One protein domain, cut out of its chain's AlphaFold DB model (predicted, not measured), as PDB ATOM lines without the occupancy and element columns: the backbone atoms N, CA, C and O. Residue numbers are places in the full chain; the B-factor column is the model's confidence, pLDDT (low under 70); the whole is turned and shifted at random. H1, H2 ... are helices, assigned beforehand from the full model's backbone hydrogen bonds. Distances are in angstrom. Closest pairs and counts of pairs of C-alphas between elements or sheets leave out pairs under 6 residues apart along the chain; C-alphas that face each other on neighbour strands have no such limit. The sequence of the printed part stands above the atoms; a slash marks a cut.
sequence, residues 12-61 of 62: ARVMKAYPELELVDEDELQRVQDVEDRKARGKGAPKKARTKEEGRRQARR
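AT A GLANCE: This is residues 12 to 61 of the 62 residues of an uncharacterized protein of Moniliophthora perniciosa (strain FA553 / isolate CP02) (UniProt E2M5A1). The printed part is a stretched-out, winding chain with one longer helix, H2, between two short helices, H1 at one end and H3 near the other; no helix packs on another, and a long link, residues 41 to 55, leads from H2 to H3. The printed part has 50 residues, with three named helices in the order H1, H2, H3 and no named strand, and its class is all helix. It is extended, with a radius of gyration of the C-alphas of 17.6 A and spans of 53 by 25 by 11 A.

IN THESE COORDINATES: H1 is residues 12 to 17, from C-alpha 12 at (-7.559, -13.722, -30.318). H2, residues 26 to 40, is 21.0 A long. H3, residues 56 to 59, ends with C-alpha 59 at (13.118, 18.102, -19.494).

HOW THE PARTS SIT: H1, H2 and H3 are apart from each other. In H1 and H2 every O i to N i+4 pair is within hydrogen-bond range; H3 is too short for such a pair.

THE WHOLE: The C-alphas farthest apart, of Glu 20 and Arg 61, are 53.9 A apart. The printed part has no cut. Residues 58 to 61 are under pLDDT 70.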
ATOM      1  N   ALA A  12      -7.218 -14.794 -29.386       90.56
ATOM      2  CA  ALA A  12      -7.559 -13.722 -30.318       90.56
ATOM      3  C   ALA A  12      -7.552 -14.180 -31.786       90.56
ATOM      4  O   ALA A  12      -8.339 -13.691 -32.602       90.56
ATOM      5  N   ARG A  13      -6.694 -15.144 -32.147       92.69
ATOM      6  CA  ARG A  13      -6.691 -15.722 -33.502       92.69
ATOM      7  C   ARG A  13      -7.893 -16.622 -33.733       92.69
ATOM      8  O   ARG A  13      -8.416 -16.614 -34.842       92.69
ATOM      9  N   VAL A  14      -8.321 -17.365 -32.714       93.25
ATOM     10  CA  VAL A  14      -9.517 -18.215 -32.787       93.25
ATOM     11  C   VAL A  14     -10.762 -17.348 -32.961       93.25
ATOM     12  O   VAL A  14     -11.502 -17.562 -33.915       93.25
ATOM     13  N   MET A  15     -10.926 -16.311 -32.135       93.00
ATOM     14  CA  MET A  15     -12.038 -15.354 -32.250       93.00
ATOM     15  C   MET A  15     -12.104 -14.703 -33.636       93.00
ATOM     16  O   MET A  15     -13.173 -14.552 -34.215       93.00
ATOM     17  N   LYS A  16     -10.945 -14.340 -34.203       91.06
ATOM     18  CA  LYS A  16     -10.873 -13.752 -35.546       91.06
ATOM     19  C   LYS A  16     -11.224 -14.747 -36.656       91.06
ATOM     20  O   LYS A  16     -11.736 -14.331 -37.691       91.06
ATOM     21  N   ALA A  17     -10.873 -16.020 -36.486       94.44
ATOM     22  CA  ALA A  17     -11.124 -17.058 -37.481       94.44
ATOM     23  C   ALA A  17     -12.587 -17.524 -37.489       94.44
ATOM     24  O   ALA A  17     -13.078 -17.885 -38.554       94.44
ATOM     25  N   TYR A  18     -13.256 -17.477 -36.333       94.50
ATOM     26  CA  TYR A  18     -14.617 -17.978 -36.131       94.50
ATOM     27  C   TYR A  18     -15.490 -16.940 -35.402       94.50
ATOM     28  O   TYR A  18     -15.848 -17.135 -34.235       94.50
ATOM     29  N   PRO A  19     -15.797 -15.796 -36.042       91.69
ATOM     30  CA  PRO A  19     -16.592 -14.733 -35.427       91.69
ATOM     31  C   PRO A  19     -18.018 -15.172 -35.049       91.69
ATOM     32  O   PRO A  19     -18.617 -14.581 -34.158       91.69
ATOM     33  N   GLU A  20     -18.554 -16.211 -35.688       95.38
ATOM     34  CA  GLU A  20     -19.880 -16.781 -35.427       95.38
ATOM     35  C   GLU A  20     -20.018 -17.461 -34.061       95.38
ATOM     36  O   GLU A  20     -21.135 -17.688 -33.604       95.38
ATOM     37  N   LEU A  21     -18.901 -17.808 -33.416       93.12
ATOM     38  CA  LEU A  21     -18.907 -18.458 -32.107       93.12
ATOM     39  C   LEU A  21     -19.085 -17.466 -30.950       93.12
ATOM     40  O   LEU A  21     -19.222 -17.914 -29.815       93.12
ATOM     41  N   GLU A  22     -19.037 -16.155 -31.223       91.19
ATOM     42  CA  GLU A  22     -19.222 -15.073 -30.238       91.19
ATOM     43  C   GLU A  22     -18.433 -15.299 -28.934       91.19
ATOM     44  O   GLU A  22     -18.897 -15.028 -27.827       91.19
ATOM     45  N   LEU A  23     -17.217 -15.835 -29.073       93.50
ATOM     46  CA  LEU A  23     -16.368 -16.187 -27.944       93.50
ATOM     47  C   LEU A  23     -15.944 -14.935 -27.174       93.50
ATOM     48  O   LEU A  23     -15.631 -13.896 -27.757       93.50
ATOM     49  N   VAL A  24     -15.876 -15.076 -25.852       91.88
ATOM     50  CA  VAL A  24     -15.506 -14.007 -24.929       91.88
ATOM     51  C   VAL A  24     -14.247 -14.406 -24.164       91.88
ATOM     52  O   VAL A  24     -14.176 -15.494 -23.602       91.88
ATOM     53  N   ASP A  25     -13.259 -13.512 -24.150       94.12
ATOM     54  CA  ASP A  25     -12.043 -13.642 -23.346       94.12
ATOM     55  C   ASP A  25     -12.258 -12.933 -22.000       94.12
ATOM     56  O   ASP A  25     -12.185 -11.705 -21.912       94.12
ATOM     57  N   GLU A  26     -12.603 -13.699 -20.963       94.88
ATOM     58  CA  GLU A  26     -12.917 -13.167 -19.629       94.88
ATOM     59  C   GLU A  26     -11.719 -12.444 -18.994       94.88
ATOM     60  O   GLU A  26     -11.889 -11.387 -18.379       94.88
ATOM     61  N   ASP A  27     -10.505 -12.965 -19.196       95.25
ATOM     62  CA  ASP A  27      -9.275 -12.362 -18.682       95.25
ATOM     63  C   ASP A  27      -9.009 -11.011 -19.363       95.25
ATOM     64  O   ASP A  27      -8.666 -10.023 -18.702       95.25
ATOM     65  N   GLU A  28      -9.206 -10.932 -20.682       95.19
ATOM     66  CA  GLU A  28      -9.067  -9.676 -21.423       95.19
ATOM     67  C   GLU A  28     -10.160  -8.665 -21.051       95.19
ATOM     68  O   GLU A  28      -9.858  -7.478 -20.882       95.19
ATOM     69  N   LEU A  29     -11.408  -9.107 -20.856       96.38
ATOM     70  CA  LEU A  29     -12.486  -8.242 -20.367       96.38
ATOM     71  C   LEU A  29     -12.146  -7.646 -18.999       96.38
ATOM     72  O   LEU A  29     -12.229  -6.426 -18.819       96.38
ATOM     73  N   GLN A  30     -11.696  -8.477 -18.057       97.75
ATOM     74  CA  GLN A  30     -11.271  -8.010 -16.741       97.75
ATOM     75  C   GLN A  30     -10.100  -7.027 -16.859       97.75
ATOM     76  O   GLN A  30     -10.095  -5.976 -16.213       97.75
ATOM     77  N   ARG A  31      -9.124  -7.304 -17.734       97.31
ATOM     78  CA  ARG A  31      -7.988  -6.406 -17.979       97.31
ATOM     79  C   ARG A  31      -8.435  -5.042 -18.511       97.31
ATOM     80  O   ARG A  31      -7.825  -4.023 -18.165       97.31
ATOM     81  N   VAL A  32      -9.448  -4.993 -19.375       97.06
ATOM     82  CA  VAL A  32     -10.016  -3.737 -19.889       97.06
ATOM     83  C   VAL A  32     -10.712  -2.970 -18.768       97.06
ATOM     84  O   VAL A  32     -10.379  -1.799 -18.568       97.06
ATOM     85  N   GLN A  33     -11.567  -3.633 -17.986       97.81
ATOM     86  CA  GLN A  33     -12.249  -3.020 -16.844       97.81
ATOM     87  C   GLN A  33     -11.247  -2.442 -15.836       97.81
ATOM     88  O   GLN A  33     -11.338  -1.278 -15.450       97.81
ATOM     89  N   ASP A  34     -10.210  -3.204 -15.482       97.69
ATOM     90  CA  ASP A  34      -9.138  -2.759 -14.590       97.69
ATOM     91  C   ASP A  34      -8.438  -1.490 -15.100       97.69
ATOM     92  O   ASP A  34      -8.035  -0.615 -14.325       97.69
ATOM     93  N   VAL A  35      -8.248  -1.379 -16.418       97.38
ATOM     94  CA  VAL A  35      -7.646  -0.194 -17.037       97.38
ATOM     95  C   VAL A  35      -8.582   1.011 -16.948       97.38
ATOM     96  O   VAL A  35      -8.102   2.118 -16.680       97.38
ATOM     97  N   GLU A  36      -9.881   0.828 -17.164       97.62
ATOM     98  CA  GLU A  36     -10.886   1.888 -17.041       97.62
ATOM     99  C   GLU A  36     -11.005   2.385 -15.601       97.62
ATOM    100  O   GLU A  36     -10.885   3.588 -15.351       97.62
ATOM    101  N   ASP A  37     -11.068   1.466 -14.645       98.06
ATOM    102  CA  ASP A  37     -11.052   1.743 -13.212       98.06
ATOM    103  C   ASP A  37      -9.821   2.553 -12.788       98.06
ATOM    104  O   ASP A  37      -9.909   3.527 -12.029       98.06
ATOM    105  N   ARG A  38      -8.639   2.178 -13.295       97.12
ATOM    106  CA  ARG A  38      -7.398   2.920 -13.036       97.12
ATOM    107  C   ARG A  38      -7.460   4.326 -13.619       97.12
ATOM    108  O   ARG A  38      -7.030   5.266 -12.948       97.12
ATOM    109  N   LYS A  39      -7.983   4.491 -14.838       95.94
ATOM    110  CA  LYS A  39      -8.158   5.811 -15.467       95.94
ATOM    111  C   LYS A  39      -9.131   6.682 -14.671       95.94
ATOM    112  O   LYS A  39      -8.785   7.830 -14.400       95.94
ATOM    113  N   ALA A  40     -10.267   6.134 -14.238       96.81
ATOM    114  CA  ALA A  40     -11.278   6.844 -13.453       96.81
ATOM    115  C   ALA A  40     -10.707   7.403 -12.138       96.81
ATOM    116  O   ALA A  40     -11.004   8.528 -11.748       96.81
ATOM    117  N   ARG A  41      -9.800   6.661 -11.492       96.81
ATOM    118  CA  ARG A  41      -9.116   7.085 -10.254       96.81
ATOM    119  C   ARG A  41      -7.907   8.003 -10.496       96.81
ATOM    120  O   ARG A  41      -7.138   8.248  -9.568       96.81
ATOM    121  N   GLY A  42      -7.660   8.444 -11.734       94.69
ATOM    122  CA  GLY A  42      -6.484   9.245 -12.102       94.69
ATOM    123  C   GLY A  42      -5.154   8.479 -12.065       94.69
ATOM    124  O   GLY A  42      -4.088   9.080 -12.186       94.69
ATOM    125  N   LYS A  43      -5.197   7.148 -11.926       95.38
ATOM    126  CA  LYS A  43      -4.036   6.237 -11.896       95.38
ATOM    127  C   LYS A  43      -3.788   5.563 -13.251       95.38
ATOM    128  O   LYS A  43      -3.117   4.534 -13.329       95.38
ATOM    129  N   GLY A  44      -4.354   6.121 -14.319       94.25
ATOM    130  CA  GLY A  44      -4.136   5.658 -15.683       94.25
ATOM    131  C   GLY A  44      -2.670   5.795 -16.103       94.25
ATOM    132  O   GLY A  44      -1.927   6.634 -15.590       94.25
ATOM    133  N   ALA A  45      -2.250   4.971 -17.063       93.19
ATOM    134  CA  ALA A  45      -0.911   5.080 -17.624       93.19
ATOM    135  C   ALA A  45      -0.708   6.480 -18.244       93.19
ATOM    136  O   ALA A  45      -1.582   6.960 -18.974       93.19
ATOM    137  N   PRO A  46       0.431   7.148 -17.986       90.88
ATOM    138  CA  PRO A  46       0.703   8.450 -18.578       90.88
ATOM    139  C   PRO A  46       0.831   8.335 -20.101       90.88
ATOM    140  O   PRO A  46       1.275   7.309 -20.625       90.88
ATOM    141  N   LYS A  47       0.511   9.420 -20.817       90.62
ATOM    142  CA  LYS A  47       0.706   9.497 -22.272       90.62
ATOM    143  C   LYS A  47       2.161   9.159 -22.614       90.62
ATOM    144  O   LYS A  47       3.096   9.790 -22.117       90.62
ATOM    145  N   LYS A  48       2.350   8.158 -23.475       88.81
ATOM    146  CA  LYS A  48       3.666   7.787 -23.998       88.81
ATOM    147  C   LYS A  48       4.198   8.928 -24.871       88.81
ATOM    148  O   LYS A  48       3.563   9.278 -25.860       88.81
ATOM    149  N   ALA A  49       5.358   9.474 -24.514       91.19
ATOM    150  CA  ALA A  49       6.085  10.420 -25.357       91.19
ATOM    151  C   ALA A  49       6.580   9.709 -26.625       91.19
ATOM    152  O   ALA A  49       7.201   8.644 -26.525       91.19
ATOM    153  N   ARG A  50       6.287  10.282 -27.793       87.44
ATOM    154  CA  ARG A  50       6.736   9.796 -29.105       87.44
ATOM    155  C   ARG A  50       7.884  10.638 -29.655       87.44
ATOM    156  O   ARG A  50       8.692  10.119 -30.417       87.44
ATOM    157  N   THR A  51       7.993  11.896 -29.232       86.75
ATOM    158  CA  THR A  51       9.109  12.787 -29.580       86.75
ATOM    159  C   THR A  51      10.000  13.075 -28.369       86.75
ATOM    160  O   THR A  51       9.636  12.814 -27.217       86.75
ATOM    161  N   LYS A  52      11.206  13.602 -28.622       78.19
ATOM    162  CA  LYS A  52      12.147  14.000 -27.559       78.19
ATOM    163  C   LYS A  52      11.573  15.121 -26.682       78.19
ATOM    164  O   LYS A  52      11.726  15.080 -25.465       78.19
ATOM    165  N   GLU A  53      10.855  16.055 -27.299       80.12
ATOM    166  CA  GLU A  53      10.230  17.221 -26.660       80.12
ATOM    167  C   GLU A  53       9.096  16.833 -25.697       80.12
ATOM    168  O   GLU A  53       8.945  17.429 -24.636       80.12
ATOM    169  N   GLU A  54       8.348  15.769 -26.002       79.88
ATOM    170  CA  GLU A  54       7.280  15.244 -25.135       79.88
ATOM    171  C   GLU A  54       7.816  14.498 -23.890       79.88
ATOM    172  O   GLU A  54       7.066  14.145 -22.970       79.88
ATOM    173  N   GLY A  55       9.120  14.208 -23.846       78.94
ATOM    174  CA  GLY A  55       9.746  13.387 -22.817       78.94
ATOM    175  C   GLY A  55       9.998  14.125 -21.499       78.94
ATOM    176  O   GLY A  55      11.051  14.732 -21.316       78.94
ATOM    177  N   ARG A  56       9.125  13.936 -20.496       72.69
ATOM    178  CA  ARG A  56       9.286  14.505 -19.131       72.69
ATOM    179  C   ARG A  56      10.648  14.236 -18.470       72.69
ATOM    180  O   ARG A  56      11.103  15.035 -17.661       72.69
ATOM    181  N   ARG A  57      11.300  13.107 -18.780       70.38
ATOM    182  CA  ARG A  57      12.629  12.762 -18.233       70.38
ATOM    183  C   ARG A  57      13.757  13.610 -18.826       70.38
ATOM    184  O   ARG A  57      14.712  13.891 -18.119       70.38
ATOM    185  N   GLN A  58      13.651  14.001 -20.097       64.06
ATOM    186  CA  GLN A  58      14.666  14.825 -20.763       64.06
ATOM    187  C   GLN A  58      14.578  16.276 -20.279       64.06
ATOM    188  O   GLN A  58      15.605  16.888 -20.010       64.06
ATOM    189  N   ALA A  59      13.357  16.772 -20.054       63.88
ATOM    190  CA  ALA A  59      13.118  18.102 -19.494       63.88
ATOM    191  C   ALA A  59      13.699  18.294 -18.078       63.88
ATOM    192  O   ALA A  59      14.126  19.389 -17.746       63.88
ATOM    193  N   ARG A  60      13.751  17.238 -17.250       67.19
ATOM    194  CA  ARG A  60      14.285  17.292 -15.871       67.19
ATOM    195  C   ARG A  60      15.816  17.236 -15.767       67.19
ATOM    196  O   ARG A  60      16.330  17.314 -14.661       67.19
ATOM    197  N   ARG A  61      16.533  17.005 -16.872       69.19
ATOM    198  CA  ARG A  61      17.999  16.827 -16.883       69.19
ATOM    199  C   ARG A  61      18.762  18.115 -17.247       69.19
ATOM    200  O   ARG A  61      19.983  18.065 -17.342       69.19
TER     201      ARG A  61